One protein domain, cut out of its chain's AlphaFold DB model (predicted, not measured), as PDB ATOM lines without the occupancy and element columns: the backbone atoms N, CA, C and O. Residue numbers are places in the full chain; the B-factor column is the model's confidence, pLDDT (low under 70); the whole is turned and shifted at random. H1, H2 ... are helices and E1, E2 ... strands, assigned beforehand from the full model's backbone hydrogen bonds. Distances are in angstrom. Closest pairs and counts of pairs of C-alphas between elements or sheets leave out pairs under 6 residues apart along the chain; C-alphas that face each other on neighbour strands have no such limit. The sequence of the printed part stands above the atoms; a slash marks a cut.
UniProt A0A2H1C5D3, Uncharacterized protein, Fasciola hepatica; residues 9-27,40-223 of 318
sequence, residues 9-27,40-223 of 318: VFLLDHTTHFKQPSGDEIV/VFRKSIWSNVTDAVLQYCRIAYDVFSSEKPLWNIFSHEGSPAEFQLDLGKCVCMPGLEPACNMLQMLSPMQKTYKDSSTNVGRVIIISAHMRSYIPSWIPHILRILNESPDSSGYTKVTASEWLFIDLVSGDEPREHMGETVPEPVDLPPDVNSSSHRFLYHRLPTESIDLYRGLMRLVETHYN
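What this domain is: This is residues 9 to 27 and 40 to 223 of the 318 residues of an uncharacterized protein of Fasciola hepatica (UniProt A0A2H1C5D3). A four-stranded parallel sheet forms the core as the middle of three layers, with H2 and H6 covering one face and H3 and H5 the other. At one end of the long axis lies a small ribbon of E2 and E3; at the other lies the short helix H4. The 203 printed residues have six named helices and six named strands, in the order E1 H1 E2 E3 H2 H3 H4 E4 H5 E5 E6 H6, and the class is mixed. The sheet's order is E1 E4 E5 E6, and E2 and E3 are antiparallel. The whole is compact, with a radius of gyration of the C-alphas of 17.4 A and spans of 55 by 42 by 34 A.

Where its parts are: The large sheet has E1, residues 9 to 12, from C-alpha 9 at (-58.271, -82.954, -12.140); E4, 120 to 127, 23.3 A; E5, 159 to 168, 29.3 A; and E6, 196 to 204, 26.4 A. E2 is residues 21 to 27 and E3 40 to 44. The helices are H1, 16 to 19; H2, 45 to 64, 28.4 A; H3, 96 to 104; H4, 108 to 113; H5, 134 to 146, 18.3 A; and H6, 207 to 222, 22.2 A, ending with C-alpha 222 at (-49.139, -86.204, -23.002).

How they stand to each other: The large sheet is twisted, its C-alphas up to 4.3 A off the best plane. N 11 and O 124 are 2.8 A apart, N 163 and O 123 2.9 A, and N 199 and O 162 2.8 A, each within hydrogen-bond range. H2 and H6 touch, closest at C-alphas 52 and 211, 5.0 A, at a shallow tilt of 30 degrees, the same way. On the opposite face, H3 and H5 touch through residues 141 to 145 of H5 alone, closest at C-alphas 100 and 145, 6.2 A, at 34 degrees, only just shallow, the same way. E4, H5 and E5 form a strand-helix-strand unit, two parallel neighbour strands with a helix between, whose crossover is right-handed. N 26 and O 41 of E2 and E3 are 2.8 A apart, within range. H1 touches H2, C-alphas 18 and 46 being closest at 4.9 A. H4 is not on the sheet and touches no helix. Every O i to N i+4 pair is within range in H2, H3, H4 and H6; H5 has 7 of 9, and H1 is too short for such a pair.

The domain as a whole: The C-alphas of Val 40 and Lys 114 are farthest apart, 54.8 A. Residues 28 to 39 are not printed; C-alphas 27 and 40 are 4.7 A apart across this cut. The links H2 to H3, H5 to E5 and E5 to E6 are long. The mean pLDDT of the printed part is 82.6; residues 66 to 85, 88, 114 to 116 and 170 to 180 are under 70.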
ATOM      1  N   VAL A   9     -57.841 -83.737 -13.301       91.50
ATOM      2  CA  VAL A   9     -58.271 -82.954 -12.140       91.50
ATOM      3  C   VAL A   9     -57.063 -82.696 -11.246       91.50
ATOM      4  O   VAL A   9     -56.365 -83.636 -10.874       91.50
ATOM      5  N   PHE A  10     -56.824 -81.442 -10.874       92.81
ATOM      6  CA  PHE A  10     -55.823 -81.097  -9.858       92.81
ATOM      7  C   PHE A  10     -56.497 -80.876  -8.506       92.81
ATOM      8  O   PHE A  10     -57.496 -80.166  -8.440       92.81
ATOM      9  N   LEU A  11     -55.932 -81.443  -7.442       91.69
ATOM     10  CA  LEU A  11     -56.302 -81.177  -6.054       91.69
ATOM     11  C   LEU A  11     -55.074 -80.629  -5.329       91.69
ATOM     12  O   LEU A  11     -54.103 -81.356  -5.136       91.69
ATOM     13  N   LEU A  12     -55.111 -79.356  -4.944       90.19
ATOM     14  CA  LEU A  12     -53.994 -78.707  -4.254       90.19
ATOM     15  C   LEU A  12     -54.358 -78.452  -2.793       90.19
ATOM     16  O   LEU A  12     -55.455 -77.971  -2.498       90.19
ATOM     17  N   ASP A  13     -53.429 -78.755  -1.891       83.69
ATOM     18  CA  ASP A  13     -53.567 -78.403  -0.485       83.69
ATOM     19  C   ASP A  13     -53.451 -76.881  -0.272       83.69
ATOM     20  O   ASP A  13     -52.615 -76.193  -0.860       83.69
ATOM     21  N   HIS A  14     -54.323 -76.360   0.590       81.25
ATOM     22  CA  HIS A  14     -54.446 -74.943   0.937       81.25
ATOM     23  C   HIS A  14     -54.201 -74.681   2.430       81.25
ATOM     24  O   HIS A  14     -54.629 -73.664   2.975       81.25
ATOM     25  N   THR A  15     -53.533 -75.608   3.121       81.38
ATOM     26  CA  THR A  15     -53.176 -75.458   4.535       81.38
ATOM     27  C   THR A  15     -52.208 -74.313   4.815       81.38
ATOM     28  O   THR A  15     -51.479 -73.815   3.955       81.38
ATOM     29  N   THR A  16     -52.106 -73.948   6.094       81.31
ATOM     30  CA  THR A  16     -51.072 -73.036   6.600       81.31
ATOM     31  C   THR A  16     -49.642 -73.500   6.314       81.31
ATOM     32  O   THR A  16     -48.764 -72.643   6.198       81.31
ATOM     33  N   HIS A  17     -49.392 -74.805   6.138       84.88
ATOM     34  CA  HIS A  17     -48.085 -75.316   5.711       84.88
ATOM     35  C   HIS A  17     -47.662 -74.688   4.376       84.88
ATOM     36  O   HIS A  17     -46.540 -74.209   4.237       84.88
ATOM     37  N   PHE A  18     -48.598 -74.527   3.441       88.62
ATOM     38  CA  PHE A  18     -48.331 -73.952   2.124       88.62
ATOM     39  C   PHE A  18     -48.061 -72.430   2.143       88.62
ATOM     40  O   PHE A  18     -47.685 -71.859   1.117       88.62
ATOM     41  N   LYS A  19     -48.187 -71.756   3.301       87.81
ATOM     42  CA  LYS A  19     -47.722 -70.364   3.498       87.81
ATOM     43  C   LYS A  19     -46.216 -70.261   3.713       87.81
ATOM     44  O   LYS A  19     -45.671 -69.164   3.588       87.81
ATOM     45  N   GLN A  20     -45.563 -71.358   4.086       88.56
ATOM     46  CA  GLN A  20     -44.135 -71.362   4.371       88.56
ATOM     47  C   GLN A  20     -43.333 -70.962   3.124       88.56
ATOM     48  O   GLN A  20     -43.789 -71.187   1.999       88.56
ATOM     49  N   PRO A  21     -42.160 -70.330   3.297       88.75
ATOM     50  CA  PRO A  21     -41.281 -70.027   2.181       88.75
ATOM     51  C   PRO A  21     -40.803 -71.328   1.530       88.75
ATOM     52  O   PRO A  21     -40.395 -72.260   2.209       88.75
ATOM     53  N   SER A  22     -40.800 -71.348   0.204       85.75
ATOM     54  CA  SER A  22     -40.372 -72.481  -0.627       85.75
ATOM     55  C   SER A  22     -38.855 -72.726  -0.678       85.75
ATOM     56  O   SER A  22     -38.393 -73.537  -1.466       85.75
ATOM     57  N   GLY A  23     -38.066 -71.983   0.102       79.94
ATOM     58  CA  GLY A  23     -36.599 -72.053   0.104       79.94
ATOM     59  C   GLY A  23     -35.914 -71.108  -0.891       79.94
ATOM     60  O   GLY A  23     -34.933 -70.461  -0.522       79.94
ATOM     61  N   ASP A  24     -36.469 -70.931  -2.094       79.81
ATOM     62  CA  ASP A  24     -35.824 -70.149  -3.158       79.81
ATOM     63  C   ASP A  24     -35.799 -68.637  -2.908       79.81
ATOM     64  O   ASP A  24     -36.817 -68.001  -2.615       79.81
ATOM     65  N   GLU A  25     -34.621 -68.044  -3.107       84.44
ATOM     66  CA  GLU A  25     -34.393 -66.604  -3.050       84.44
ATOM     67  C   GLU A  25     -34.454 -65.968  -4.442       84.44
ATOM     68  O   GLU A  25     -33.635 -66.235  -5.320       84.44
ATOM     69  N   ILE A  26     -35.402 -65.054  -4.627       83.25
ATOM     70  CA  ILE A  26     -35.519 -64.211  -5.814       83.25
ATOM     71  C   ILE A  26     -34.870 -62.867  -5.497       83.25
ATOM     72  O   ILE A  26     -35.405 -62.065  -4.725       83.25
ATOM     73  N   VAL A  27     -33.704 -62.620  -6.093       83.62
ATOM     74  CA  VAL A  27     -32.999 -61.341  -5.971       83.62
ATOM     75  C   VAL A  27     -33.597 -60.354  -6.967       83.62
ATOM     76  O   VAL A  27     -33.509 -60.541  -8.177       83.62
ATOM     77  N   VAL A  40     -34.309 -59.337  -1.429       82.19
ATOM     78  CA  VAL A  40     -34.534 -60.773  -1.564       82.19
ATOM     79  C   VAL A  40     -35.991 -61.055  -1.237       82.19
ATOM     80  O   VAL A  40     -36.491 -60.648  -0.189       82.19
ATOM     81  N   PHE A  41     -36.676 -61.727  -2.151       85.31
ATOM     82  CA  PHE A  41     -38.047 -62.184  -1.987       85.31
ATOM     83  C   PHE A  41     -38.080 -63.709  -2.026       85.31
ATOM     84  O   PHE A  41     -37.375 -64.316  -2.824       85.31
ATOM     85  N   ARG A  42     -38.908 -64.330  -1.186       86.94
ATOM     86  CA  ARG A  42     -39.151 -65.774  -1.223       86.94
ATOM     87  C   ARG A  42     -40.619 -66.019  -1.524       86.94
ATOM     88  O   ARG A  42     -41.484 -65.470  -0.842       86.94
ATOM     89  N   LYS A  43     -40.896 -66.848  -2.527       89.56
ATOM     90  CA  LYS A  43     -42.257 -67.326  -2.797       89.56
ATOM     91  C   LYS A  43     -42.685 -68.301  -1.705       89.56
ATOM     92  O   LYS A  43     -41.852 -69.043  -1.177       89.56
ATOM     93  N   SER A  44     -43.975 -68.328  -1.392       91.25
ATOM     94  CA  SER A  44     -44.535 -69.413  -0.588       91.25
ATOM     95  C   SER A  44     -44.589 -70.712  -1.397       91.25
ATOM     96  O   SER A  44     -44.584 -70.680  -2.631       91.25
ATOM     97  N   ILE A  45     -44.685 -71.852  -0.708       91.69
ATOM     98  CA  ILE A  45     -44.917 -73.161  -1.340       91.69
ATOM     99  C   ILE A  45     -46.174 -73.106  -2.222       91.69
ATOM    100  O   ILE A  45     -46.133 -73.518  -3.377       91.69
ATOM    101  N   TRP A  46     -47.260 -72.503  -1.724       91.31
ATOM    102  CA  TRP A  46     -48.493 -72.279  -2.484       91.31
ATOM    103  C   TRP A  46     -48.263 -71.591  -3.834       91.31
ATOM    104  O   TRP A  46     -48.752 -72.060  -4.863       91.31
ATOM    105  N   SER A  47     -47.520 -70.479  -3.838       90.31
ATOM    106  CA  SER A  47     -47.232 -69.740  -5.068       90.31
ATOM    107  C   SER A  47     -46.410 -70.579  -6.045       90.31
ATOM    108  O   SER A  47     -46.734 -70.603  -7.226       90.31
ATOM    109  N   ASN A  48     -45.403 -71.315  -5.564       91.06
ATOM    110  CA  ASN A  48     -44.600 -72.196  -6.418       91.06
ATOM    111  C   ASN A  48     -45.421 -73.335  -7.029       91.06
ATOM    112  O   ASN A  48     -45.305 -73.600  -8.223       91.06
ATOM    113  N   VAL A  49     -46.261 -73.989  -6.225       92.50
ATOM    114  CA  VAL A  49     -47.135 -75.081  -6.677       92.50
ATOM    115  C   VAL A  49     -48.126 -74.577  -7.712       92.50
ATOM    116  O   VAL A  49     -48.269 -75.186  -8.769       92.50
ATOM    117  N   THR A  50     -48.759 -73.435  -7.448       91.00
ATOM    118  CA  THR A  50     -49.706 -72.824  -8.385       91.00
ATOM    119  C   THR A  50     -49.020 -72.459  -9.701       91.00
ATOM    120  O   THR A  50     -49.525 -72.818 -10.763       91.00
ATOM    121  N   ASP A  51     -47.849 -71.814  -9.652       90.62
ATOM    122  CA  ASP A  51     -47.080 -71.454 -10.850       90.62
ATOM    123  C   ASP A  51     -46.723 -72.694 -11.681       90.62
ATOM    124  O   ASP A  51     -46.895 -72.707 -12.900       90.62
ATOM    125  N   ALA A  52     -46.253 -73.757 -11.031       91.56
ATOM    126  CA  ALA A  52     -45.836 -74.968 -11.719       91.56
ATOM    127  C   ALA A  52     -47.030 -75.749 -12.310       91.56
ATOM    128  O   ALA A  52     -46.952 -76.221 -13.448       91.56
ATOM    129  N   VAL A  53     -48.172 -75.808 -11.611       92.94
ATOM    130  CA  VAL A  53     -49.427 -76.380 -12.138       92.94
ATOM    131  C   VAL A  53     -49.957 -75.562 -13.317       92.94
ATOM    132  O   VAL A  53     -50.371 -76.132 -14.325       92.94
ATOM    133  N   LEU A  54     -49.910 -74.228 -13.244       91.12
ATOM    134  CA  LEU A  54     -50.321 -73.369 -14.358       91.12
ATOM    135  C   LEU A  54     -49.458 -73.595 -15.599       91.12
ATOM    136  O   LEU A  54     -49.988 -73.601 -16.708       91.12
ATOM    137  N   GLN A  55     -48.158 -73.827 -15.434       90.38
ATOM    138  CA  GLN A  55     -47.268 -74.109 -16.562       90.38
ATOM    139  C   GLN A  55     -47.506 -75.497 -17.162       90.38
ATOM    140  O   GLN A  55     -47.565 -75.616 -18.387       90.38
ATOM    141  N   TYR A  56     -47.751 -76.518 -16.330       92.50
ATOM    142  CA  TYR A  56     -48.242 -77.820 -16.795       92.50
ATOM    143  C   TYR A  56     -49.501 -77.643 -17.660       92.50
ATOM    144  O   TYR A  56     -49.577 -78.139 -18.787       92.50
ATOM    145  N   CYS A  57     -50.489 -76.901 -17.146       90.81
ATOM    146  CA  CYS A  57     -51.763 -76.673 -17.826       90.81
ATOM    147  C   CYS A  57     -51.583 -75.883 -19.120       90.81
ATOM    148  O   CYS A  57     -52.192 -76.233 -20.126       90.81
ATOM    149  N   ARG A  58     -50.729 -74.856 -19.121       90.75
ATOM    150  CA  ARG A  58     -50.423 -74.056 -20.307       90.75
ATOM    151  C   ARG A  58     -49.852 -74.918 -21.425       90.75
ATOM    152  O   ARG A  58     -50.320 -74.810 -22.546       90.75
ATOM    153  N   ILE A  59     -48.892 -75.795 -21.137       90.62
ATOM    154  CA  ILE A  59     -48.291 -76.660 -22.166       90.62
ATOM    155  C   ILE A  59     -49.320 -77.624 -22.740       90.62
ATOM    156  O   ILE A  59     -49.430 -77.765 -23.957       90.62
ATOM    157  N   ALA A  60     -50.094 -78.272 -21.869       88.56
ATOM    158  CA  ALA A  60     -51.162 -79.156 -22.309       88.56
ATOM    159  C   ALA A  60     -52.209 -78.397 -23.147       88.56
ATOM    160  O   ALA A  60     -52.671 -78.903 -24.166       88.56
ATOM    161  N   TYR A  61     -52.545 -77.164 -22.773       87.12
ATOM    162  CA  TYR A  61     -53.472 -76.333 -23.532       87.12
ATOM    163  C   TYR A  61     -52.890 -75.896 -24.883       87.12
ATOM    164  O   TYR A  61     -53.526 -76.104 -25.909       87.12
ATOM    165  N   ASP A  62     -51.675 -75.349 -24.909       89.19
ATOM    166  CA  ASP A  62     -51.037 -74.831 -26.123       89.19
ATOM    167  C   ASP A  62     -50.857 -75.941 -27.178       89.19
ATOM    168  O   ASP A  62     -51.079 -75.705 -28.365       89.19
ATOM    169  N   VAL A  63     -50.530 -77.172 -26.757       88.56
ATOM    170  CA  VAL A  63     -50.329 -78.316 -27.667       88.56
ATOM    171  C   VAL A  63     -51.644 -78.992 -28.092       88.56
ATOM    172  O   VAL A  63     -51.713 -79.509 -29.206       88.56
ATOM    173  N   PHE A  64     -52.687 -79.005 -27.248       83.75
ATOM    174  CA  PHE A  64     -53.932 -79.766 -27.491       83.75
ATOM    175  C   PHE A  64     -55.215 -78.921 -27.504       83.75
ATOM    176  O   PHE A  64     -56.307 -79.476 -27.353       83.75
ATOM    177  N   SER A  65     -55.111 -77.601 -27.689       71.25
ATOM    178  CA  SER A  65     -56.217 -76.625 -27.599       71.25
ATOM    179  C   SER A  65     -57.492 -76.985 -28.379       71.25
ATOM    180  O   SER A  65     -58.576 -76.546 -28.000       71.25
ATOM    181  N   SER A  66     -57.401 -77.807 -29.431       59.94
ATOM    182  CA  SER A  66     -58.539 -78.272 -30.236       59.94
ATOM    183  C   SER A  66     -59.129 -79.630 -29.829       59.94
ATOM    184  O   SER A  66     -60.221 -79.964 -30.280       59.94
ATOM    185  N   GLU A  67     -58.434 -80.428 -29.013       57.59
ATOM    186  CA  GLU A  67     -58.747 -81.855 -28.817       57.59
ATOM    187  C   GLU A  67     -59.069 -82.234 -27.371       57.59
ATOM    188  O   GLU A  67     -59.789 -83.207 -27.138       57.59
ATOM    189  N   LYS A  68     -58.536 -81.504 -26.380       56.44
ATOM    190  CA  LYS A  68     -58.628 -81.915 -24.974       56.44
ATOM    191  C   LYS A  68     -59.066 -80.765 -24.082       56.44
ATOM    192  O   LYS A  68     -58.273 -79.863 -23.816       56.44
ATOM    193  N   PRO A  69     -60.301 -80.785 -23.562       52.75
ATOM    194  CA  PRO A  69     -60.645 -79.883 -22.481       52.75
ATOM    195  C   PRO A  69     -59.818 -80.274 -21.244       52.75
ATOM    196  O   PRO A  69     -59.919 -81.394 -20.753       52.75
ATOM    197  N   LEU A  70     -58.985 -79.370 -20.730       52.22
ATOM    198  CA  LEU A  70     -58.451 -79.496 -19.374       52.22
ATOM    199  C   LEU A  70     -59.628 -79.345 -18.398       52.22
ATOM    200  O   LEU A  70     -60.257 -78.289 -18.335       52.22
ATOM    201  N   TRP A  71     -59.966 -80.422 -17.687       52.84
ATOM    202  CA  TRP A  71     -61.115 -80.476 -16.777       52.84
ATOM    203  C   TRP A  71     -60.715 -80.132 -15.341       52.84
ATOM    204  O   TRP A  71     -60.401 -81.021 -14.564       52.84
ATOM    205  N   ASN A  72     -60.857 -78.846 -15.009       53.00
ATOM    206  CA  ASN A  72     -60.975 -78.269 -13.664       53.00
ATOM    207  C   ASN A  72     -59.781 -78.451 -12.702       53.00
ATOM    208  O   ASN A  72     -59.376 -79.548 -12.320       53.00
ATOM    209  N   ILE A  73     -59.275 -77.316 -12.222       53.22
ATOM    210  CA  ILE A  73     -58.338 -77.231 -11.101       53.22
ATOM    211  C   ILE A  73     -59.176 -76.986  -9.844       53.22
ATOM    212  O   ILE A  73     -59.884 -75.983  -9.775       53.22
ATOM    213  N   PHE A  74     -59.110 -77.879  -8.855       50.00
ATOM    214  CA  PHE A  74     -59.655 -77.602  -7.532       50.00
ATOM    215  C   PHE A  74     -58.604 -76.938  -6.659       50.00
ATOM    216  O   PHE A  74     -57.579 -77.513  -6.285       50.00
ATOM    217  N   SER A  75     -58.930 -75.715  -6.277       50.50
ATOM    218  CA  SER A  75     -58.329 -75.054  -5.142       50.50
ATOM    219  C   SER A  75     -59.308 -74.079  -4.535       50.50
ATOM    220  O   SER A  75     -60.093 -73.462  -5.251       50.50
ATOM    221  N   HIS A  76     -59.253 -73.936  -3.215       47.69
ATOM    222  CA  HIS A  76     -59.854 -72.775  -2.578       47.69
ATOM    223  C   HIS A  76     -59.207 -71.515  -3.179       47.69
ATOM    224  O   HIS A  76     -57.982 -71.409  -3.240       47.69
ATOM    225  N   GLU A  77     -60.023 -70.591  -3.690       52.81
ATOM    226  CA  GLU A  77     -59.524 -69.351  -4.289       52.81
ATOM    227  C   GLU A  77     -58.831 -68.475  -3.230       52.81
ATOM    228  O   GLU A  77     -59.316 -68.328  -2.107       52.81
ATOM    229  N   GLY A  78     -57.708 -67.853  -3.604       53.47
ATOM    230  CA  GLY A  78     -56.960 -66.922  -2.750       53.47
ATOM    231  C   GLY A  78     -55.740 -67.533  -2.055       53.47
ATOM    232  O   GLY A  78     -55.340 -68.664  -2.320       53.47
ATOM    233  N   SER A  79     -55.092 -66.751  -1.189       57.59
ATOM    234  CA  SER A  79     -53.977 -67.230  -0.358       57.59
ATOM    235  C   SER A  79     -54.467 -68.260   0.666       57.59
ATOM    236  O   SER A  79     -55.599 -68.109   1.130       57.59
ATOM    237  N   PRO A  80     -53.626 -69.232   1.087       66.69
ATOM    238  CA  PRO A  80     -53.976 -70.204   2.122       66.69
ATOM    239  C   PRO A  80     -54.700 -69.554   3.307       66.69
ATOM    240  O   PRO A  80     -54.230 -68.551   3.858       66.69
ATOM    241  N   ALA A  81     -55.865 -70.074   3.693       60.69
ATOM    242  CA  ALA A  81     -56.592 -69.562   4.856       60.69
ATOM    243  C   ALA A  81     -55.837 -69.909   6.161       60.69
ATOM    244  O   ALA A  81     -54.901 -70.705   6.164       60.69
ATOM    245  N   GLU A  82     -56.209 -69.334   7.308       56.34
ATOM    246  CA  GLU A  82     -55.707 -69.786   8.632       56.34
ATOM    247  C   GLU A  82     -56.273 -71.156   9.056       56.34
ATOM    248  O   GLU A  82     -56.300 -71.504  10.233       56.34
ATOM    249  N   PHE A  83     -56.740 -71.953   8.098       58.97
ATOM    250  CA  PHE A  83     -57.243 -73.286   8.351       58.97
ATOM    251  C   PHE A  83     -56.072 -74.273   8.367       58.97
ATOM    252  O   PHE A  83     -55.349 -74.435   7.382       58.97
ATOM    253  N   GLN A  84     -55.867 -74.930   9.505       61.22
ATOM    254  CA  GLN A  84     -54.898 -76.008   9.638       61.22
ATOM    255  C   GLN A  84     -55.624 -77.333   9.382       61.22
ATOM    256  O   GLN A  84     -56.321 -77.838  10.261       61.22
ATOM    257  N   LEU A  85     -55.489 -77.886   8.174       67.88
ATOM    258  CA  LEU A  85     -55.899 -79.267   7.924       67.88
ATOM    259  C   LEU A  85     -54.902 -80.194   8.625       67.88
ATOM    260  O   LEU A  85     -53.704 -80.150   8.357       67.88
ATOM    261  N   ASP A  86     -55.403 -81.024   9.528       71.12
ATOM    262  CA  ASP A  86     -54.636 -82.087  10.167       71.12
ATOM    263  C   ASP A  86     -55.038 -83.411   9.516       71.12
ATOM    264  O   ASP A  86     -56.089 -83.970   9.838       71.12
ATOM    265  N   LEU A  87     -54.215 -83.897   8.579       73.25
ATOM    266  CA  LEU A  87     -54.479 -85.143   7.849       73.25
ATOM    267  C   LEU A  87     -54.675 -86.337   8.795       73.25
ATOM    268  O   LEU A  87     -55.454 -87.231   8.477       73.25
ATOM    269  N   GLY A  88     -54.054 -86.322   9.982       67.50
ATOM    270  CA  GLY A  88     -54.209 -87.372  10.989       67.50
ATOM    271  C   GLY A  88     -55.587 -87.414  11.652       67.50
ATOM    272  O   GLY A  88     -55.960 -88.434  12.228       67.50
ATOM    273  N   LYS A  89     -56.368 -86.331  11.561       74.62
ATOM    274  CA  LYS A  89     -57.751 -86.256  12.066       74.62
ATOM    275  C   LYS A  89     -58.797 -86.438  10.970       74.62
ATOM    276  O   LYS A  89     -59.982 -86.572  11.272       74.62
ATOM    277  N   CYS A  90     -58.382 -86.425   9.709       70.56
ATOM    278  CA  CYS A  90     -59.275 -86.566   8.574       70.56
ATOM    279  C   CYS A  90     -59.476 -88.044   8.227       70.56
ATOM    280  O   CYS A  90     -58.522 -88.779   7.999       70.56
ATOM    281  N   VAL A  91     -60.738 -88.468   8.115       73.62
ATOM    282  CA  VAL A  91     -61.084 -89.811   7.611       73.62
ATOM    283  C   VAL A  91     -60.618 -89.978   6.157       73.62
ATOM    284  O   VAL A  91     -60.172 -91.050   5.758       73.62
ATOM    285  N   CYS A  92     -60.693 -88.903   5.370       77.88
ATOM    286  CA  CYS A  92     -60.128 -88.796   4.029       77.88
ATOM    287  C   CYS A  92     -59.686 -87.349   3.764       77.88
ATOM    288  O   CYS A  92     -60.212 -86.421   4.385       77.88
ATOM    289  N   MET A  93     -58.723 -87.143   2.860       82.94
ATOM    290  CA  MET A  93     -58.316 -85.793   2.460       82.94
ATOM    291  C   MET A  93     -59.512 -85.043   1.835       82.94
ATOM    292  O   MET A  93     -60.133 -85.559   0.897       82.94
ATOM    293  N   PRO A  94     -59.845 -83.827   2.311       83.88
ATOM    294  CA  PRO A  94     -60.870 -83.004   1.686       83.88
ATOM    295  C   PRO A  94     -60.569 -82.775   0.204       83.88
ATOM    296  O   PRO A  94     -59.429 -82.533  -0.181       83.88
ATOM    297  N   GLY A  95     -61.603 -82.859  -0.629       86.00
ATOM    298  CA  GLY A  95     -61.473 -82.721  -2.081       86.00
ATOM    299  C   GLY A  95     -61.329 -84.042  -2.843       86.00
ATOM    300  O   GLY A  95     -61.615 -84.051  -4.038       86.00
ATOM    301  N   LEU A  96     -61.011 -85.168  -2.185       89.38
ATOM    302  CA  LEU A  96     -60.982 -86.482  -2.850       89.38
ATOM    303  C   LEU A  96     -62.352 -86.892  -3.406       89.38
ATOM    304  O   LEU A  96     -62.448 -87.342  -4.546       89.38
ATOM    305  N   GLU A  97     -63.421 -86.709  -2.630       90.06
ATOM    306  CA  GLU A  97     -64.787 -87.003  -3.078       90.06
ATOM    307  C   GLU A  97     -65.233 -86.077  -4.230       90.06
ATOM    308  O   GLU A  97     -65.633 -86.592  -5.276       90.06
ATOM    309  N   PRO A  98     -65.080 -84.737  -4.145       89.25
ATOM    310  CA  PRO A  98     -65.275 -83.854  -5.295       89.25
ATOM    311  C   PRO A  98     -64.473 -84.248  -6.544       89.25
ATOM    312  O   PRO A  98     -65.006 -84.178  -7.652       89.25
ATOM    313  N   ALA A  99     -63.223 -84.701  -6.388       91.50
ATOM    314  CA  ALA A  99     -62.411 -85.181  -7.505       91.50
ATOM    315  C   ALA A  99     -63.000 -86.454  -8.139       91.50
ATOM    316  O   ALA A  99     -63.092 -86.537  -9.366       91.50
ATOM    317  N   CYS A 100     -63.479 -87.407  -7.328       92.19
ATOM    318  CA  CYS A 100     -64.212 -88.580  -7.821       92.19
ATOM    319  C   CYS A 100     -65.465 -88.164  -8.606       92.19
ATOM    320  O   CYS A 100     -65.671 -88.617  -9.734       92.19
ATOM    321  N   ASN A 101     -66.256 -87.246  -8.046       90.06
ATOM    322  CA  ASN A 101     -67.478 -86.744  -8.673       90.06
ATOM    323  C   ASN A 101     -67.179 -86.058 -10.016       90.06
ATOM    324  O   ASN A 101     -67.917 -86.240 -10.983       90.06
ATOM    325  N   MET A 102     -66.070 -85.319 -10.124       88.94
ATOM    326  CA  MET A 102     -65.646 -84.716 -11.391       88.94
ATOM    327  C   MET A 102     -65.212 -85.736 -12.439       88.94
ATOM    328  O   MET A 102     -65.521 -85.556 -13.618       88.94
ATOM    329  N   LEU A 103     -64.545 -86.823 -12.046       90.44
ATOM    330  CA  LEU A 103     -64.262 -87.909 -12.986       90.44
ATOM    331  C   LEU A 103     -65.556 -88.552 -13.508       90.44
ATOM    332  O   LEU A 103     -65.649 -88.876 -14.697       90.44
ATOM    333  N   GLN A 104     -66.574 -88.685 -12.654       91.12
ATOM    334  CA  GLN A 104     -67.888 -89.209 -13.034       91.12
ATOM    335  C   GLN A 104     -68.674 -88.268 -13.964       91.12
ATOM    336  O   GLN A 104     -69.456 -88.746 -14.785       91.12
ATOM    337  N   MET A 105     -68.471 -86.948 -13.902       88.19
ATOM    338  CA  MET A 105     -69.150 -85.989 -14.789       88.19
ATOM    339  C   MET A 105     -68.797 -86.222 -16.261       88.19
ATOM    340  O   MET A 105     -67.628 -86.231 -16.630       88.19
ATOM    341  N   LEU A 106     -69.786 -86.335 -17.146       86.38
ATOM    342  CA  LEU A 106     -69.548 -86.495 -18.584       86.38
ATOM    343  C   LEU A 106     -68.890 -85.245 -19.196       86.38
ATOM    344  O   LEU A 106     -69.365 -84.120 -19.002       86.38
ATOM    345  N   SER A 107     -67.851 -85.454 -20.008       80.62
ATOM    346  CA  SER A 107     -67.233 -84.396 -20.810       80.62
ATOM    347  C   SER A 107     -68.170 -83.936 -21.948       80.62
ATOM    348  O   SER A 107     -69.073 -84.674 -22.348       80.62
ATOM    349  N   PRO A 108     -67.976 -82.734 -22.522       79.31
ATOM    350  CA  PRO A 108     -68.742 -82.225 -23.652       79.31
ATOM    351  C   PRO A 108     -68.706 -83.176 -24.840       79.31
ATOM    352  O   PRO A 108     -69.733 -83.389 -25.478       79.31
ATOM    353  N   MET A 109     -67.551 -83.798 -25.099       75.81
ATOM    354  CA  MET A 109     -67.424 -84.791 -26.162       75.81
ATOM    355  C   MET A 109     -68.251 -86.041 -25.852       75.81
ATOM    356  O   MET A 109     -69.054 -86.444 -26.688       75.81
ATOM    357  N   GLN A 110     -68.162 -86.588 -24.635       81.31
ATOM    358  CA  GLN A 110     -68.971 -87.747 -24.223       81.31
ATOM    359  C   GLN A 110     -70.481 -87.454 -24.299       81.31
ATOM    360  O   GLN A 110     -71.257 -88.280 -24.775       81.31
ATOM    361  N   LYS A 111     -70.908 -86.246 -23.903       83.06
ATOM    362  CA  LYS A 111     -72.305 -85.792 -24.030       83.06
ATOM    363  C   LYS A 111     -72.751 -85.692 -25.492       83.06
ATOM    364  O   LYS A 111     -73.869 -86.084 -25.808       83.06
ATOM    365  N   THR A 112     -71.888 -85.170 -26.365       80.69
ATOM    366  CA  THR A 112     -72.195 -84.934 -27.786       80.69
ATOM    367  C   THR A 112     -72.306 -86.240 -28.566       80.69
ATOM    368  O   THR A 112     -73.280 -86.444 -29.285       80.69
ATOM    369  N   TYR A 113     -71.342 -87.146 -28.393       74.44
ATOM    370  CA  TYR A 113     -71.296 -88.408 -29.135       74.44
ATOM    371  C   TYR A 113     -72.130 -89.529 -28.498       74.44
ATOM    372  O   TYR A 113     -72.214 -90.613 -29.065       74.44
ATOM    373  N   LYS A 114     -72.758 -89.280 -27.335       67.44
ATOM    374  CA  LYS A 114     -73.434 -90.298 -26.503       67.44
ATOM    375  C   LYS A 114     -72.556 -91.524 -26.228       67.44
ATOM    376  O   LYS A 114     -73.066 -92.608 -25.953       67.44
ATOM    377  N   ASP A 115     -71.243 -91.341 -26.294       66.88
ATOM    378  CA  ASP A 115     -70.286 -92.375 -25.960       66.88
ATOM    379  C   ASP A 115     -70.070 -92.348 -24.449       66.88
ATOM    380  O   ASP A 115     -69.288 -91.566 -23.908       66.88
ATOM    381  N   SER A 116     -70.859 -93.169 -23.759       63.88
ATOM    382  CA  SER A 116     -70.715 -93.434 -22.332       63.88
ATOM    383  C   SER A 116     -69.966 -94.741 -22.065       63.88
ATOM    384  O   SER A 116     -69.975 -95.205 -20.927       63.88
ATOM    385  N   SER A 117     -69.384 -95.370 -23.096       71.00
ATOM    386  CA  SER A 117     -68.773 -96.698 -22.970       71.00
ATOM    387  C   SER A 117     -67.457 -96.657 -22.198       71.00
ATOM    388  O   SER A 117     -67.149 -97.588 -21.455       71.00
ATOM    389  N   THR A 118     -66.716 -95.553 -22.321       85.19
ATOM    390  CA  THR A 118     -65.462 -95.325 -21.607       85.19
ATOM    391  C   THR A 118     -65.510 -93.997 -20.865       85.19
ATOM    392  O   THR A 118     -65.882 -92.950 -21.402       85.19
ATOM    393  N   ASN A 119     -65.148 -94.038 -19.585       89.00
ATOM    394  CA  ASN A 119     -65.035 -92.852 -18.761       89.00
ATOM    395  C   ASN A 119     -63.762 -92.916 -17.931       89.00
ATOM    396  O   ASN A 119     -63.733 -93.510 -16.854       89.00
ATOM    397  N   VAL A 120     -62.717 -92.301 -18.468       89.69
ATOM    398  CA  VAL A 120     -61.370 -92.364 -17.917       89.69
ATOM    399  C   VAL A 120     -60.849 -90.981 -17.570       89.69
ATOM    400  O   VAL A 120     -61.221 -89.982 -18.192       89.69
ATOM    401  N   GLY A 121     -59.982 -90.917 -16.566       90.38
ATOM    402  CA  GLY A 121     -59.361 -89.661 -16.176       90.38
ATOM    403  C   GLY A 121     -58.241 -89.815 -15.163       90.38
ATOM    404  O   GLY A 121     -58.041 -90.880 -14.580       90.38
ATOM    405  N   ARG A 122     -57.518 -88.721 -14.959       93.50
ATOM    406  CA  ARG A 122     -56.428 -88.575 -14.007       93.50
ATOM    407  C   ARG A 122     -56.811 -87.595 -12.899       93.50
ATOM    408  O   ARG A 122     -57.407 -86.555 -13.176       93.50
ATOM    409  N   VAL A 123     -56.396 -87.887 -11.673       94.56
ATOM    410  CA  VAL A 123     -56.352 -86.932 -10.561       94.56
ATOM    411  C   VAL A 123     -54.901 -86.759 -10.124       94.56
ATOM    412  O   VAL A 123     -54.207 -87.746  -9.890       94.56
ATOM    413  N   ILE A 124     -54.440 -85.515 -10.019       95.31
ATOM    414  CA  ILE A 124     -53.122 -85.159  -9.488       95.31
ATOM    415  C   ILE A 124     -53.344 -84.416  -8.174       95.31
ATOM    416  O   ILE A 124     -53.926 -83.332  -8.161       95.31
ATOM    417  N   ILE A 125     -52.895 -85.011  -7.075       94.88
ATOM    418  CA  ILE A 125     -53.020 -84.474  -5.724       94.88
ATOM    419  C   ILE A 125     -51.659 -83.939  -5.302       94.88
ATOM    420  O   ILE A 125     -50.690 -84.691  -5.321       94.88
ATOM    421  N   ILE A 126     -51.581 -82.670  -4.909       94.19
ATOM    422  CA  ILE A 126     -50.347 -82.035  -4.435       94.19
ATOM    423  C   ILE A 126     -50.565 -81.559  -3.001       94.19
ATOM    424  O   ILE A 126     -51.376 -80.668  -2.752       94.19
ATOM    425  N   SER A 127     -49.847 -82.168  -2.063       91.81
ATOM    426  CA  SER A 127     -49.880 -81.834  -0.634       91.81
ATOM    427  C   SER A 127     -48.537 -82.198   0.009       91.81
ATOM    428  O   SER A 127     -47.604 -82.562  -0.698       91.81
ATOM    429  N   ALA A 128     -48.429 -82.118   1.330       89.31
ATOM    430  CA  ALA A 128     -47.256 -82.540   2.089       89.31
ATOM    431  C   ALA A 128     -47.624 -83.603   3.136       89.31
ATOM    432  O   ALA A 128     -48.727 -83.604   3.686       89.31
ATOM    433  N   HIS A 129     -46.676 -84.488   3.436       87.00
ATOM    434  CA  HIS A 129     -46.760 -85.527   4.464       87.00
ATOM    435  C   HIS A 129     -47.949 -86.485   4.276       87.00
ATOM    436  O   HIS A 129     -48.595 -86.900   5.240       87.00
ATOM    437  N   MET A 130     -48.254 -86.846   3.028       89.94
ATOM    438  CA  MET A 130     -49.396 -87.698   2.693       89.94
ATOM    439  C   MET A 130     -49.085 -89.188   2.773       89.94
ATOM    440  O   MET A 130     -50.011 -89.974   2.972       89.94
ATOM    441  N   ARG A 131     -47.819 -89.598   2.595       90.50
ATOM    442  CA  ARG A 131     -47.454 -91.003   2.320       90.50
ATOM    443  C   ARG A 131     -48.123 -92.030   3.237       90.50
ATOM    444  O   ARG A 131     -48.654 -93.023   2.750       90.50
ATOM    445  N   SER A 132     -48.127 -91.794   4.549       90.88
ATOM    446  CA  SER A 132     -48.698 -92.725   5.536       90.88
ATOM    447  C   SER A 132     -50.227 -92.819   5.504       90.88
ATOM    448  O   SER A 132     -50.785 -93.773   6.037       90.88
ATOM    449  N   TYR A 133     -50.909 -91.847   4.898       90.69
ATOM    450  CA  TYR A 133     -52.369 -91.770   4.846       90.69
ATOM    451  C   TYR A 133     -52.956 -92.308   3.536       90.69
ATOM    452  O   TYR A 133     -54.102 -92.746   3.516       90.69
ATOM    453  N   ILE A 134     -52.180 -92.340   2.448       92.88
ATOM    454  CA  ILE A 134     -52.665 -92.780   1.129       92.88
ATOM    455  C   ILE A 134     -53.345 -94.165   1.172       92.88
ATOM    456  O   ILE A 134     -54.455 -94.277   0.641       92.88
ATOM    457  N   PRO A 135     -52.786 -95.206   1.830       92.00
ATOM    458  CA  PRO A 135     -53.420 -96.526   1.852       92.00
ATOM    459  C   PRO A 135     -54.818 -96.542   2.486       92.00
ATOM    460  O   PRO A 135     -55.642 -97.369   2.100       92.00
ATOM    461  N   SER A 136     -55.119 -95.634   3.427       91.25
ATOM    462  CA  SER A 136     -56.453 -95.544   4.041       91.25
ATOM    463  C   SER A 136     -57.457 -94.787   3.167       91.25
ATOM    464  O   SER A 136     -58.661 -95.037   3.251       91.25
ATOM    465  N   TRP A 137     -56.987 -93.906   2.281       92.75
ATOM    466  CA  TRP A 137     -57.836 -93.151   1.357       92.75
ATOM    467  C   TRP A 137     -58.250 -93.958   0.126       92.75
ATOM    468  O   TRP A 137     -59.360 -93.777  -0.376       92.75
ATOM    469  N   ILE A 138     -57.398 -94.870  -0.352       94.12
ATOM    470  CA  ILE A 138     -57.658 -95.672  -1.558       94.12
ATOM    471  C   ILE A 138     -58.987 -96.454  -1.491       94.12
ATOM    472  O   ILE A 138     -59.778 -96.327  -2.429       94.12
ATOM    473  N   PRO A 139     -59.312 -97.205  -0.415       92.75
ATOM    474  CA  PRO A 139     -60.606 -97.883  -0.303       92.75
ATOM    475  C   PRO A 139     -61.798 -96.927  -0.423       92.75
ATOM    476  O   PRO A 139     -62.810 -97.260  -1.039       92.75
ATOM    477  N   HIS A 140     -61.675 -95.721   0.139       91.69
ATOM    478  CA  HIS A 140     -62.723 -94.708   0.081       91.69
ATOM    479  C   HIS A 140     -62.915 -94.164  -1.341       91.69
ATOM    480  O   HIS A 140     -64.052 -94.074  -1.805       91.69
ATOM    481  N   ILE A 141     -61.818 -93.873  -2.050       93.88
ATOM    482  CA  ILE A 141     -61.835 -93.470  -3.465       93.88
ATOM    483  C   ILE A 141     -62.520 -94.550  -4.308       93.88
ATOM    484  O   ILE A 141     -63.462 -94.265  -5.045       93.88
ATOM    485  N   LEU A 142     -62.089 -95.806  -4.171       94.25
ATOM    486  CA  LEU A 142     -62.631 -96.922  -4.945       94.25
ATOM    487  C   LEU A 142     -64.113 -97.161  -4.670       94.25
ATOM    488  O   LEU A 142     -64.847 -97.498  -5.599       94.25
ATOM    489  N   ARG A 143     -64.570 -96.972  -3.429       92.06
ATOM    490  CA  ARG A 143     -65.995 -97.044  -3.092       92.06
ATOM    491  C   ARG A 143     -66.796 -96.030  -3.912       92.06
ATOM    492  O   ARG A 143     -67.727 -96.433  -4.600       92.06
ATOM    493  N   ILE A 144     -66.389 -94.758  -3.910       91.31
ATOM    494  CA  ILE A 144     -67.094 -93.689  -4.640       91.31
ATOM    495  C   ILE A 144     -67.048 -93.936  -6.153       91.31
ATOM    496  O   ILE A 144     -68.065 -93.826  -6.829       91.31
ATOM    497  N   LEU A 145     -65.888 -94.310  -6.705       92.12
ATOM    498  CA  LEU A 145     -65.750 -94.567  -8.144       92.12
ATOM    499  C   LEU A 145     -66.589 -95.761  -8.626       92.12
ATOM    500  O   LEU A 145     -67.004 -95.786  -9.788       92.12
ATOM    501  N   ASN A 146     -66.830 -96.746  -7.756       88.38
ATOM    502  CA  ASN A 146     -67.634 -97.922  -8.073       88.38
ATOM    503  C   ASN A 146     -69.141 -97.703  -7.940       88.38
ATOM    504  O   ASN A 146     -69.899 -98.436  -8.584       88.38
ATOM    505  N   GLU A 147     -69.559 -96.721  -7.144       86.81
ATOM    506  CA  GLU A 147     -70.952 -96.301  -7.034       86.81
ATOM    507  C   GLU A 147     -71.430 -95.729  -8.379       86.81
ATOM    508  O   GLU A 147     -70.734 -94.965  -9.052       86.81
ATOM    509  N   SER A 148     -72.616 -96.159  -8.816       79.31
ATOM    510  CA  SER A 148     -73.227 -95.628 -10.035       79.31
ATOM    511  C   SER A 148     -73.907 -94.305  -9.696       79.31
ATOM    512  O   SER A 148     -74.764 -94.295  -8.817       79.31
ATOM    513  N   PRO A 149     -73.540 -93.193 -10.348       83.75
ATOM    514  CA  PRO A 149     -74.142 -91.907 -10.037       83.75
ATOM    515  C   PRO A 149     -75.594 -91.852 -10.542       83.75
ATOM    516  O   PRO A 149     -75.862 -92.144 -11.704       83.75
ATOM    517  N   ASP A 150     -76.523 -91.429  -9.681       77.06
ATOM    518  CA  ASP A 150     -77.972 -91.418  -9.967       77.06
ATOM    519  C   ASP A 150     -78.431 -90.249 -10.863       77.06
ATOM    520  O   ASP A 150     -79.579 -90.188 -11.306       77.06
ATOM    521  N   SER A 151     -77.550 -89.278 -11.120       82.50
ATOM    522  CA  SER A 151     -77.896 -88.014 -11.780       82.50
ATOM    523  C   SER A 151     -77.590 -88.010 -13.278       82.50
ATOM    524  O   SER A 151     -76.514 -88.413 -13.723       82.50
ATOM    525  N   SER A 152     -78.505 -87.443 -14.075       80.12
ATOM    526  CA  SER A 152     -78.283 -87.216 -15.506       80.12
ATOM    527  C   SER A 152     -77.041 -86.346 -15.730       80.12
ATOM    528  O   SER A 152     -76.949 -85.249 -15.180       80.12
ATOM    529  N   GLY A 153     -76.106 -86.807 -16.563       84.19
ATOM    530  CA  GLY A 153     -74.849 -86.098 -16.831       84.19
ATOM    531  C   GLY A 153     -73.621 -86.689 -16.139       84.19
ATOM    532  O   GLY A 153     -72.524 -86.176 -16.358       84.19
ATOM    533  N   TYR A 154     -73.794 -87.762 -15.370       88.12
ATOM    534  CA  TYR A 154     -72.725 -88.527 -14.739       88.12
ATOM    535  C   TYR A 154     -72.700 -89.960 -15.282       88.12
ATOM    536  O   TYR A 154     -73.705 -90.468 -15.775       88.12
ATOM    537  N   THR A 155     -71.545 -90.613 -15.207       89.19
ATOM    538  CA  THR A 155     -71.377 -92.032 -15.531       89.19
ATOM    539  C   THR A 155     -70.293 -92.650 -14.652       89.19
ATOM    540  O   THR A 155     -69.414 -91.949 -14.145       89.19
ATOM    541  N   LYS A 156     -70.334 -93.974 -14.482       90.88
ATOM    542  CA  LYS A 156     -69.308 -94.715 -13.743       90.88
ATOM    543  C   LYS A 156     -67.931 -94.485 -14.374       90.88
ATOM    544  O   LYS A 156     -67.813 -94.429 -15.594       90.88
ATOM    545  N   VAL A 157     -66.890 -94.358 -13.553       91.69
ATOM    546  CA  VAL A 157     -65.501 -94.254 -14.025       91.69
ATOM    547  C   VAL A 157     -64.995 -95.655 -14.357       91.69
ATOM    548  O   VAL A 157     -64.976 -96.527 -13.493       91.69
ATOM    549  N   THR A 158     -64.614 -95.889 -15.611       91.81
ATOM    550  CA  THR A 158     -64.181 -97.209 -16.094       91.81
ATOM    551  C   THR A 158     -62.727 -97.499 -15.755       91.81
ATOM    552  O   THR A 158     -62.390 -98.644 -15.485       91.81
ATOM    553  N   ALA A 159     -61.876 -96.472 -15.763       93.25
ATOM    554  CA  ALA A 159     -60.480 -96.558 -15.356       93.25
ATOM    555  C   ALA A 159     -59.989 -95.182 -14.892       93.25
ATOM    556  O   ALA A 159     -60.504 -94.156 -15.336       93.25
ATOM    557  N   SER A 160     -59.012 -95.125 -13.990       94.50
ATOM    558  CA  SER A 160     -58.431 -93.837 -13.595       94.50
ATOM    559  C   SER A 160     -57.004 -93.942 -13.097       94.50
ATOM    560  O   SER A 160     -56.549 -95.004 -12.690       94.50
ATOM    561  N   GLU A 161     -56.308 -92.815 -13.117       95.75
ATOM    562  CA  GLU A 161     -54.972 -92.680 -12.554       95.75
ATOM    563  C   GLU A 161     -54.964 -91.628 -11.450       95.75
ATOM    564  O   GLU A 161     -55.400 -90.500 -11.656       95.75
ATOM    565  N   TRP A 162     -54.445 -91.989 -10.287       96.50
ATOM    566  CA  TRP A 162     -54.335 -91.120  -9.124       96.50
ATOM    567  C   TRP A 162     -52.864 -90.931  -8.803       96.50
ATOM    568  O   TRP A 162     -52.192 -91.894  -8.446       96.50
ATOM    569  N   LEU A 163     -52.364 -89.710  -8.945       96.44
ATOM    570  CA  LEU A 163     -50.980 -89.356  -8.663       96.44
ATOM    571  C   LEU A 163     -50.916 -88.499  -7.400       96.44
ATOM    572  O   LEU A 163     -51.364 -87.355  -7.408       96.44
ATOM    573  N   PHE A 164     -50.343 -89.045  -6.332       96.06
ATOM    574  CA  PHE A 164     -50.086 -88.339  -5.080       96.06
ATOM    575  C   PHE A 164     -48.670 -87.766  -5.089       96.06
ATOM    576  O   PHE A 164     -47.697 -88.512  -5.019       96.06
ATOM    577  N   ILE A 165     -48.561 -86.444  -5.172       95.25
ATOM    578  CA  ILE A 165     -47.309 -85.693  -5.109       95.25
ATOM    579  C   ILE A 165     -47.140 -85.167  -3.685       95.25
ATOM    580  O   ILE A 165     -47.875 -84.275  -3.256       95.25
ATOM    581  N   ASP A 166     -46.179 -85.734  -2.967       92.94
ATOM    582  CA  ASP A 166     -45.801 -85.346  -1.611       92.94
ATOM    583  C   ASP A 166     -44.638 -84.346  -1.663       92.94
ATOM    584  O   ASP A 166     -43.536 -84.666  -2.124       92.94
ATOM    585  N   LEU A 167     -44.913 -83.109  -1.251       91.88
ATOM    586  CA  LEU A 167     -43.946 -82.025  -1.235       91.88
ATOM    587  C   LEU A 167     -43.024 -82.143  -0.029       91.88
ATOM    588  O   LEU A 167     -43.470 -82.261   1.113       91.88
ATOM    589  N   VAL A 168     -41.724 -82.057  -0.286       87.31
ATOM    590  CA  VAL A 168     -40.687 -82.228   0.730       87.31
ATOM    591  C   VAL A 168     -39.731 -81.043   0.737       87.31
ATOM    592  O   VAL A 168     -39.348 -80.527  -0.308       87.31
ATOM    593  N   SER A 169     -39.374 -80.584   1.936       80.75
ATOM    594  CA  SER A 169     -38.416 -79.490   2.117       80.75
ATOM    595  C   SER A 169     -36.987 -79.965   1.840       80.75
ATOM    596  O   SER A 169     -36.661 -81.121   2.113       80.75
ATOM    597  N   GLY A 170     -36.118 -79.069   1.369       66.19
ATOM    598  CA  GLY A 170     -34.724 -79.366   1.021       66.19
ATOM    599  C   GLY A 170     -33.821 -79.876   2.154       66.19
ATOM    600  O   GLY A 170     -32.720 -80.344   1.866       66.19
ATOM    601  N   ASP A 171     -34.275 -79.811   3.411       64.94
ATOM    602  CA  ASP A 171     -33.564 -80.336   4.590       64.94
ATOM    603  C   ASP A 171     -33.707 -81.862   4.755       64.94
ATOM    604  O   ASP A 171     -32.941 -82.484   5.496       64.94
ATOM    605  N   GLU A 172     -34.678 -82.482   4.077       65.69
ATOM    606  CA  GLU A 172     -34.840 -83.936   4.059       65.69
ATOM    607  C   GLU A 172     -33.711 -84.590   3.235       65.69
ATOM    608  O   GLU A 172     -33.334 -84.063   2.180       65.69
ATOM    609  N   PRO A 173     -33.161 -85.746   3.664       57.34
ATOM    610  CA  PRO A 173     -32.083 -86.422   2.951       57.34
ATOM    611  C   PRO A 173     -32.430 -86.618   1.473       57.34
ATOM    612  O   PRO A 173     -33.438 -87.237   1.132       57.34
ATOM    613  N   ARG A 174     -31.564 -86.113   0.585       57.94
ATOM    614  CA  ARG A 174     -31.741 -86.218  -0.873       57.94
ATOM    615  C   ARG A 174     -31.547 -87.632  -1.424       57.94
ATOM    616  O   ARG A 174     -31.672 -87.843  -2.627       57.94
ATOM    617  N   GLU A 175     -31.242 -88.602  -0.571       47.09
ATOM    618  CA  GLU A 175     -31.207 -90.005  -0.965       47.09
ATOM    619  C   GLU A 175     -32.623 -90.401  -1.413       47.09
ATOM    620  O   GLU A 175     -33.556 -90.396  -0.610       47.09
ATOM    621  N   HIS A 176     -32.779 -90.720  -2.703       46.91
ATOM    622  CA  HIS A 176     -34.049 -90.977  -3.413       46.91
ATOM    623  C   HIS A 176     -34.888 -89.727  -3.781       46.91
ATOM    624  O   HIS A 176     -35.980 -89.858  -4.331       46.91
ATOM    625  N   MET A 177     -34.389 -88.504  -3.557       52.09
ATOM    626  CA  MET A 177     -34.963 -87.273  -4.132       52.09
ATOM    627  C   MET A 177     -34.507 -87.139  -5.585       52.09
ATOM    628  O   MET A 177     -33.510 -86.477  -5.874       52.09
ATOM    629  N   GLY A 178     -35.202 -87.805  -6.504       44.94
ATOM    630  CA  GLY A 178     -34.836 -87.757  -7.918       44.94
ATOM    631  C   GLY A 178     -35.035 -89.036  -8.716       44.94
ATOM    632  O   GLY A 178     -34.605 -89.053  -9.866       44.94
ATOM    633  N   GLU A 179     -35.700 -90.071  -8.190       51.06
ATOM    634  CA  GLU A 179     -36.329 -91.035  -9.098       51.06
ATOM    635  C   GLU A 179     -37.382 -90.256  -9.891       51.06
ATOM    636  O   GLU A 179     -38.393 -89.802  -9.362       51.06
ATOM    637  N   THR A 180     -37.068 -89.960 -11.152       65.62
ATOM    638  CA  THR A 180     -37.766 -88.967 -11.984       65.62
ATOM    639  C   THR A 180     -39.168 -89.406 -12.403       65.62
ATOM    640  O   THR A 180     -39.832 -88.715 -13.180       65.62
ATOM    641  N   VAL A 181     -39.619 -90.553 -11.892       77.62
ATOM    642  CA  VAL A 181     -40.816 -91.264 -12.306       77.62
ATOM    643  C   VAL A 181     -41.661 -91.579 -11.068       77.62
ATOM    644  O   VAL A 181     -41.124 -92.036 -10.062       77.62
ATOM    645  N   PRO A 182     -42.982 -91.359 -11.119       90.69
ATOM    646  CA  PRO A 182     -43.887 -91.816 -10.074       90.69
ATOM    647  C   PRO A 182     -43.848 -93.334  -9.874       90.69
ATOM    648  O   PRO A 182     -43.884 -94.103 -10.837       90.69
ATOM    649  N   GLU A 183     -43.871 -93.758  -8.618       91.50
ATOM    650  CA  GLU A 183     -43.860 -95.162  -8.210       91.50
ATOM    651  C   GLU A 183     -45.289 -95.666  -7.947       91.50
ATOM    652  O   GLU A 183     -46.132 -94.898  -7.481       91.50
ATOM    653  N   PRO A 184     -45.607 -96.947  -8.201       93.25
ATOM    654  CA  PRO A 184     -46.877 -97.535  -7.780       93.25
ATOM    655  C   PRO A 184     -47.057 -97.518  -6.257       93.25
ATOM    656  O   PRO A 184     -46.118 -97.775  -5.509       93.25
ATOM    657  N   VAL A 185     -48.280 -97.258  -5.793       93.12
ATOM    658  CA  VAL A 185     -48.632 -97.378  -4.371       93.12
ATOM    659  C   VAL A 185     -48.980 -98.826  -4.036       93.12
ATOM    660  O   VAL A 185     -49.809 -99.435  -4.715       93.12
ATOM    661  N   ASP A 186     -48.419 -99.340  -2.941       89.75
ATOM    662  CA  ASP A 186     -48.809-100.633  -2.380       89.75
ATOM    663  C   ASP A 186     -50.265-100.595  -1.899       89.75
ATOM    664  O   ASP A 186     -50.638 -99.839  -0.995       89.75
ATOM    665  N   LEU A 187     -51.108-101.421  -2.521       89.50
ATOM    666  CA  LEU A 187     -52.515-101.532  -2.154       89.50
ATOM    667  C   LEU A 187     -52.679-102.378  -0.881       89.50
ATOM    668  O   LEU A 187     -51.962-103.366  -0.704       89.50
ATOM    669  N   PRO A 188     -53.650-102.049  -0.006       88.25
ATOM    670  CA  PRO A 188     -54.018-102.931   1.095       88.25
ATOM    671  C   PRO A 188     -54.407-104.336   0.585       88.25
ATOM    672  O   PRO A 188     -54.998-104.431  -0.491       88.25
ATOM    673  N   PRO A 189     -54.158-105.421   1.347       85.38
ATOM    674  CA  PRO A 189     -54.343-106.801   0.871       85.38
ATOM    675  C   PRO A 189     -55.747-107.124   0.341       85.38
ATOM    676  O   PRO A 189     -55.894-107.916  -0.586       85.38
ATOM    677  N   ASP A 190     -56.773-106.488   0.912       84.75
ATOM    678  CA  ASP A 190     -58.181-106.714   0.566       84.75
ATOM    679  C   ASP A 190     -58.675-105.818  -0.586       84.75
ATOM    680  O   ASP A 190     -59.846-105.860  -0.969       84.75
ATOM    681  N   VAL A 191     -57.796-104.977  -1.141       85.50
ATOM    682  CA  VAL A 191     -58.122-104.020  -2.196       85.50
ATOM    683  C   VAL A 191     -57.566-104.516  -3.523       85.50
ATOM    684  O   VAL A 191     -56.360-104.529  -3.748       85.50
ATOM    685  N   ASN A 192     -58.464-104.856  -4.446       80.50
ATOM    686  CA  ASN A 192     -58.105-105.103  -5.838       80.50
ATOM    687  C   ASN A 192     -58.588-103.941  -6.710       80.50
ATOM    688  O   ASN A 192     -59.760-103.567  -6.668       80.50
ATOM    689  N   SER A 193     -57.684-103.385  -7.511       80.12
ATOM    690  CA  SER A 193     -57.991-102.333  -8.471       80.12
ATOM    691  C   SER A 193     -57.230-102.569  -9.773       80.12
ATOM    692  O   SER A 193     -56.155-102.021  -9.996       80.12
ATOM    693  N   SER A 194     -57.798-103.398 -10.650       80.00
ATOM    694  CA  SER A 194     -57.220-103.667 -11.974       80.00
ATOM    695  C   SER A 194     -57.362-102.490 -12.943       80.00
ATOM    696  O   SER A 194     -56.558-102.361 -13.861       80.00
ATOM    697  N   SER A 195     -58.373-101.637 -12.750       90.31
ATOM    698  CA  SER A 195     -58.690-100.526 -13.657       90.31
ATOM    699  C   SER A 195     -58.322 -99.145 -13.107       90.31
ATOM    700  O   SER A 195     -58.292 -98.185 -13.872       90.31
ATOM    701  N   HIS A 196     -58.034 -99.011 -11.808       93.69
ATOM    702  CA  HIS A 196     -57.585 -97.741 -11.230       93.69
ATOM    703  C   HIS A 196     -56.156 -97.862 -10.709       93.69
ATOM    704  O   HIS A 196     -55.865 -98.698  -9.852       93.69
ATOM    705  N   ARG A 197     -55.271 -97.018 -11.236       94.81
ATOM    706  CA  ARG A 197     -53.852 -96.958 -10.898       94.81
ATOM    707  C   ARG A 197     -53.614 -95.885  -9.845       94.81
ATOM    708  O   ARG A 197     -54.080 -94.760 -10.003       94.81
ATOM    709  N   PHE A 198     -52.841 -96.215  -8.816       96.38
ATOM    710  CA  PHE A 198     -52.425 -95.282  -7.771       96.38
ATOM    711  C   PHE A 198     -50.905 -95.164  -7.792       96.38
ATOM    712  O   PHE A 198     -50.201 -96.173  -7.745       96.38
ATOM    713  N   LEU A 199     -50.416 -93.936  -7.904       95.75
ATOM    714  CA  LEU A 199     -49.010 -93.584  -8.009       95.75
ATOM    715  C   LEU A 199     -48.636 -92.586  -6.919       95.75
ATOM    716  O   LEU A 199     -49.430 -91.719  -6.560       95.75
ATOM    717  N   TYR A 200     -47.409 -92.678  -6.442       95.06
ATOM    718  CA  TYR A 200     -46.820 -91.784  -5.464       95.06
ATOM    719  C   TYR A 200     -45.552 -91.163  -6.031       95.06
ATOM    720  O   TYR A 200     -44.772 -91.814  -6.724       95.06
ATOM    721  N   HIS A 201     -45.345 -89.889  -5.742       92.88
ATOM    722  CA  HIS A 201     -44.156 -89.172  -6.153       92.88
ATOM    723  C   HIS A 201     -43.759 -88.163  -5.081       92.88
ATOM    724  O   HIS A 201     -44.614 -87.592  -4.407       92.88
ATOM    725  N   ARG A 202     -42.457 -87.932  -4.929       90.81
ATOM    726  CA  ARG A 202     -41.919 -86.908  -4.031       90.81
ATOM    727  C   ARG A 202     -41.321 -85.803  -4.871       90.81
ATOM    728  O   ARG A 202     -40.498 -86.093  -5.736       90.81
ATOM    729  N   LEU A 203     -41.711 -84.563  -4.598       90.00
ATOM    730  CA  LEU A 203     -41.117 -83.402  -5.249       90.00
ATOM    731  C   LEU A 203     -40.614 -82.388  -4.216       90.00
ATOM    732  O   LEU A 203     -41.283 -82.164  -3.207       90.00
ATOM    733  N   PRO A 204     -39.452 -81.762  -4.460       88.56
ATOM    734  CA  PRO A 204     -38.974 -80.642  -3.654       88.56
ATOM    735  C   PRO A 204     -39.956 -79.463  -3.681       88.56
ATOM    736  O   PRO A 204     -40.702 -79.287  -4.647       88.56
ATOM    737  N   THR A 205     -39.956 -78.639  -2.633       88.38
ATOM    738  CA  THR A 205     -40.758 -77.402  -2.580       88.38
ATOM    739  C   THR A 205     -40.112 -76.240  -3.345       88.38
ATOM    740  O   THR A 205     -40.795 -75.267  -3.694       88.38
ATOM    741  N   GLU A 206     -38.819 -76.353  -3.646       85.88
ATOM    742  CA  GLU A 206     -38.038 -75.404  -4.429       85.88
ATOM    743  C   GLU A 206     -38.605 -75.264  -5.853       85.88
ATOM    744  O   GLU A 206     -38.891 -76.238  -6.551       85.88
ATOM    745  N   SER A 207     -38.756 -74.021  -6.309       78.75
ATOM    746  CA  SER A 207     -39.438 -73.623  -7.540       78.75
ATOM    747  C   SER A 207     -38.893 -74.337  -8.765       78.75
ATOM    748  O   SER A 207     -39.689 -74.793  -9.583       78.75
ATOM    749  N   ILE A 208     -37.568 -74.412  -8.927       81.81
ATOM    750  CA  ILE A 208     -36.980 -74.966 -10.152       81.81
ATOM    751  C   ILE A 208     -37.171 -76.479 -10.244       81.81
ATOM    752  O   ILE A 208     -37.488 -76.990 -11.317       81.81
ATOM    753  N   ASP A 209     -37.012 -77.197  -9.139       83.25
ATOM    754  CA  ASP A 209     -37.073 -78.654  -9.153       83.25
ATOM    755  C   ASP A 209     -38.525 -79.152  -9.082       83.25
ATOM    756  O   ASP A 209     -38.867 -80.105  -9.785       83.25
ATOM    757  N   LEU A 210     -39.416 -78.440  -8.377       88.00
ATOM    758  CA  LEU A 210     -40.866 -78.644  -8.469       88.00
ATOM    759  C   LEU A 210     -41.365 -78.443  -9.902       88.00
ATOM    760  O   LEU A 210     -42.112 -79.269 -10.432       88.00
ATOM    761  N   TYR A 211     -40.933 -77.349 -10.539       88.00
ATOM    762  CA  TYR A 211     -41.266 -77.055 -11.927       88.00
ATOM    763  C   TYR A 211     -40.805 -78.190 -12.837       88.00
ATOM    764  O   TYR A 211     -41.620 -78.763 -13.552       88.00
ATOM    765  N   ARG A 212     -39.533 -78.593 -12.758       86.50
ATOM    766  CA  ARG A 212     -39.001 -79.706 -13.557       86.50
ATOM    767  C   ARG A 212     -39.770 -81.007 -13.337       86.50
ATOM    768  O   ARG A 212     -40.067 -81.695 -14.309       86.50
ATOM    769  N   GLY A 213     -40.128 -81.324 -12.093       88.38
ATOM    770  CA  GLY A 213     -40.938 -82.496 -11.764       88.38
ATOM    771  C   GLY A 213     -42.285 -82.496 -12.487       88.38
ATOM    772  O   GLY A 213     -42.621 -83.452 -13.186       88.38
ATOM    773  N   LEU A 214     -43.032 -81.391 -12.410       91.75
ATOM    774  CA  LEU A 214     -44.302 -81.259 -13.131       91.75
ATOM    775  C   LEU A 214     -44.121 -81.233 -14.656       91.75
ATOM    776  O   LEU A 214     -44.975 -81.739 -15.381       91.75
ATOM    777  N   MET A 215     -42.999 -80.719 -15.157       90.31
ATOM    778  CA  MET A 215     -42.690 -80.736 -16.586       90.31
ATOM    779  C   MET A 215     -42.406 -82.151 -17.114       90.31
ATOM    780  O   MET A 215     -42.891 -82.512 -18.183       90.31
ATOM    781  N   ARG A 216     -41.728 -83.006 -16.343       88.81
ATOM    782  CA  ARG A 216     -41.595 -84.440 -16.675       88.81
ATOM    783  C   ARG A 216     -42.934 -85.167 -16.644       88.81
ATOM    784  O   ARG A 216     -43.205 -86.050 -17.462       88.81
ATOM    785  N   LEU A 217     -43.811 -84.779 -15.722       92.12
ATOM    786  CA  LEU A 217     -45.166 -85.315 -15.685       92.12
ATOM    787  C   LEU A 217     -45.951 -84.901 -16.932       92.12
ATOM    788  O   LEU A 217     -46.562 -85.763 -17.552       92.12
ATOM    789  N   VAL A 218     -45.903 -83.638 -17.377       91.56
ATOM    790  CA  VAL A 218     -46.608 -83.245 -18.615       91.56
ATOM    791  C   VAL A 218     -46.022 -83.940 -19.848       91.56
ATOM    792  O   VAL A 218     -46.787 -84.383 -20.708       91.56
ATOM    793  N   GLU A 219     -44.694 -84.099 -19.902       91.38
ATOM    794  CA  GLU A 219     -43.985 -84.843 -20.947       91.38
ATOM    795  C   GLU A 219     -44.529 -86.270 -21.080       91.38
ATOM    796  O   GLU A 219     -45.008 -86.664 -22.146       91.38
ATOM    797  N   THR A 220     -44.527 -87.021 -19.979       90.88
ATOM    798  CA  THR A 220     -44.953 -88.427 -19.950       90.88
ATOM    799  C   THR A 220     -46.457 -88.584 -20.129       90.88
ATOM    800  O   THR A 220     -46.907 -89.420 -20.916       90.88
ATOM    801  N   HIS A 221     -47.252 -87.757 -19.448       91.31
ATOM    802  CA  HIS A 221     -48.703 -87.790 -19.533       91.31
ATOM    803  C   HIS A 221     -49.142 -87.617 -20.983       91.31
ATOM    804  O   HIS A 221     -49.860 -88.469 -21.508       91.31
ATOM    805  N   TYR A 222     -48.678 -86.567 -21.662       89.44
ATOM    806  CA  TYR A 222     -49.139 -86.204 -23.002       89.44
ATOM    807  C   TYR A 222     -48.278 -86.739 -24.149       89.44
ATOM    808  O   TYR A 222     -48.626 -86.498 -25.305       89.44
ATOM    809  N   ASN A 223     -47.236 -87.524 -23.856       91.44
ATOM    810  CA  ASN A 223     -46.283 -88.029 -24.845       91.44
ATOM    811  C   ASN A 223     -45.694 -86.884 -25.685       91.44
ATOM    812  O   ASN A 223     -45.840 -86.838 -26.911       91.44
TER     813      ASN A 223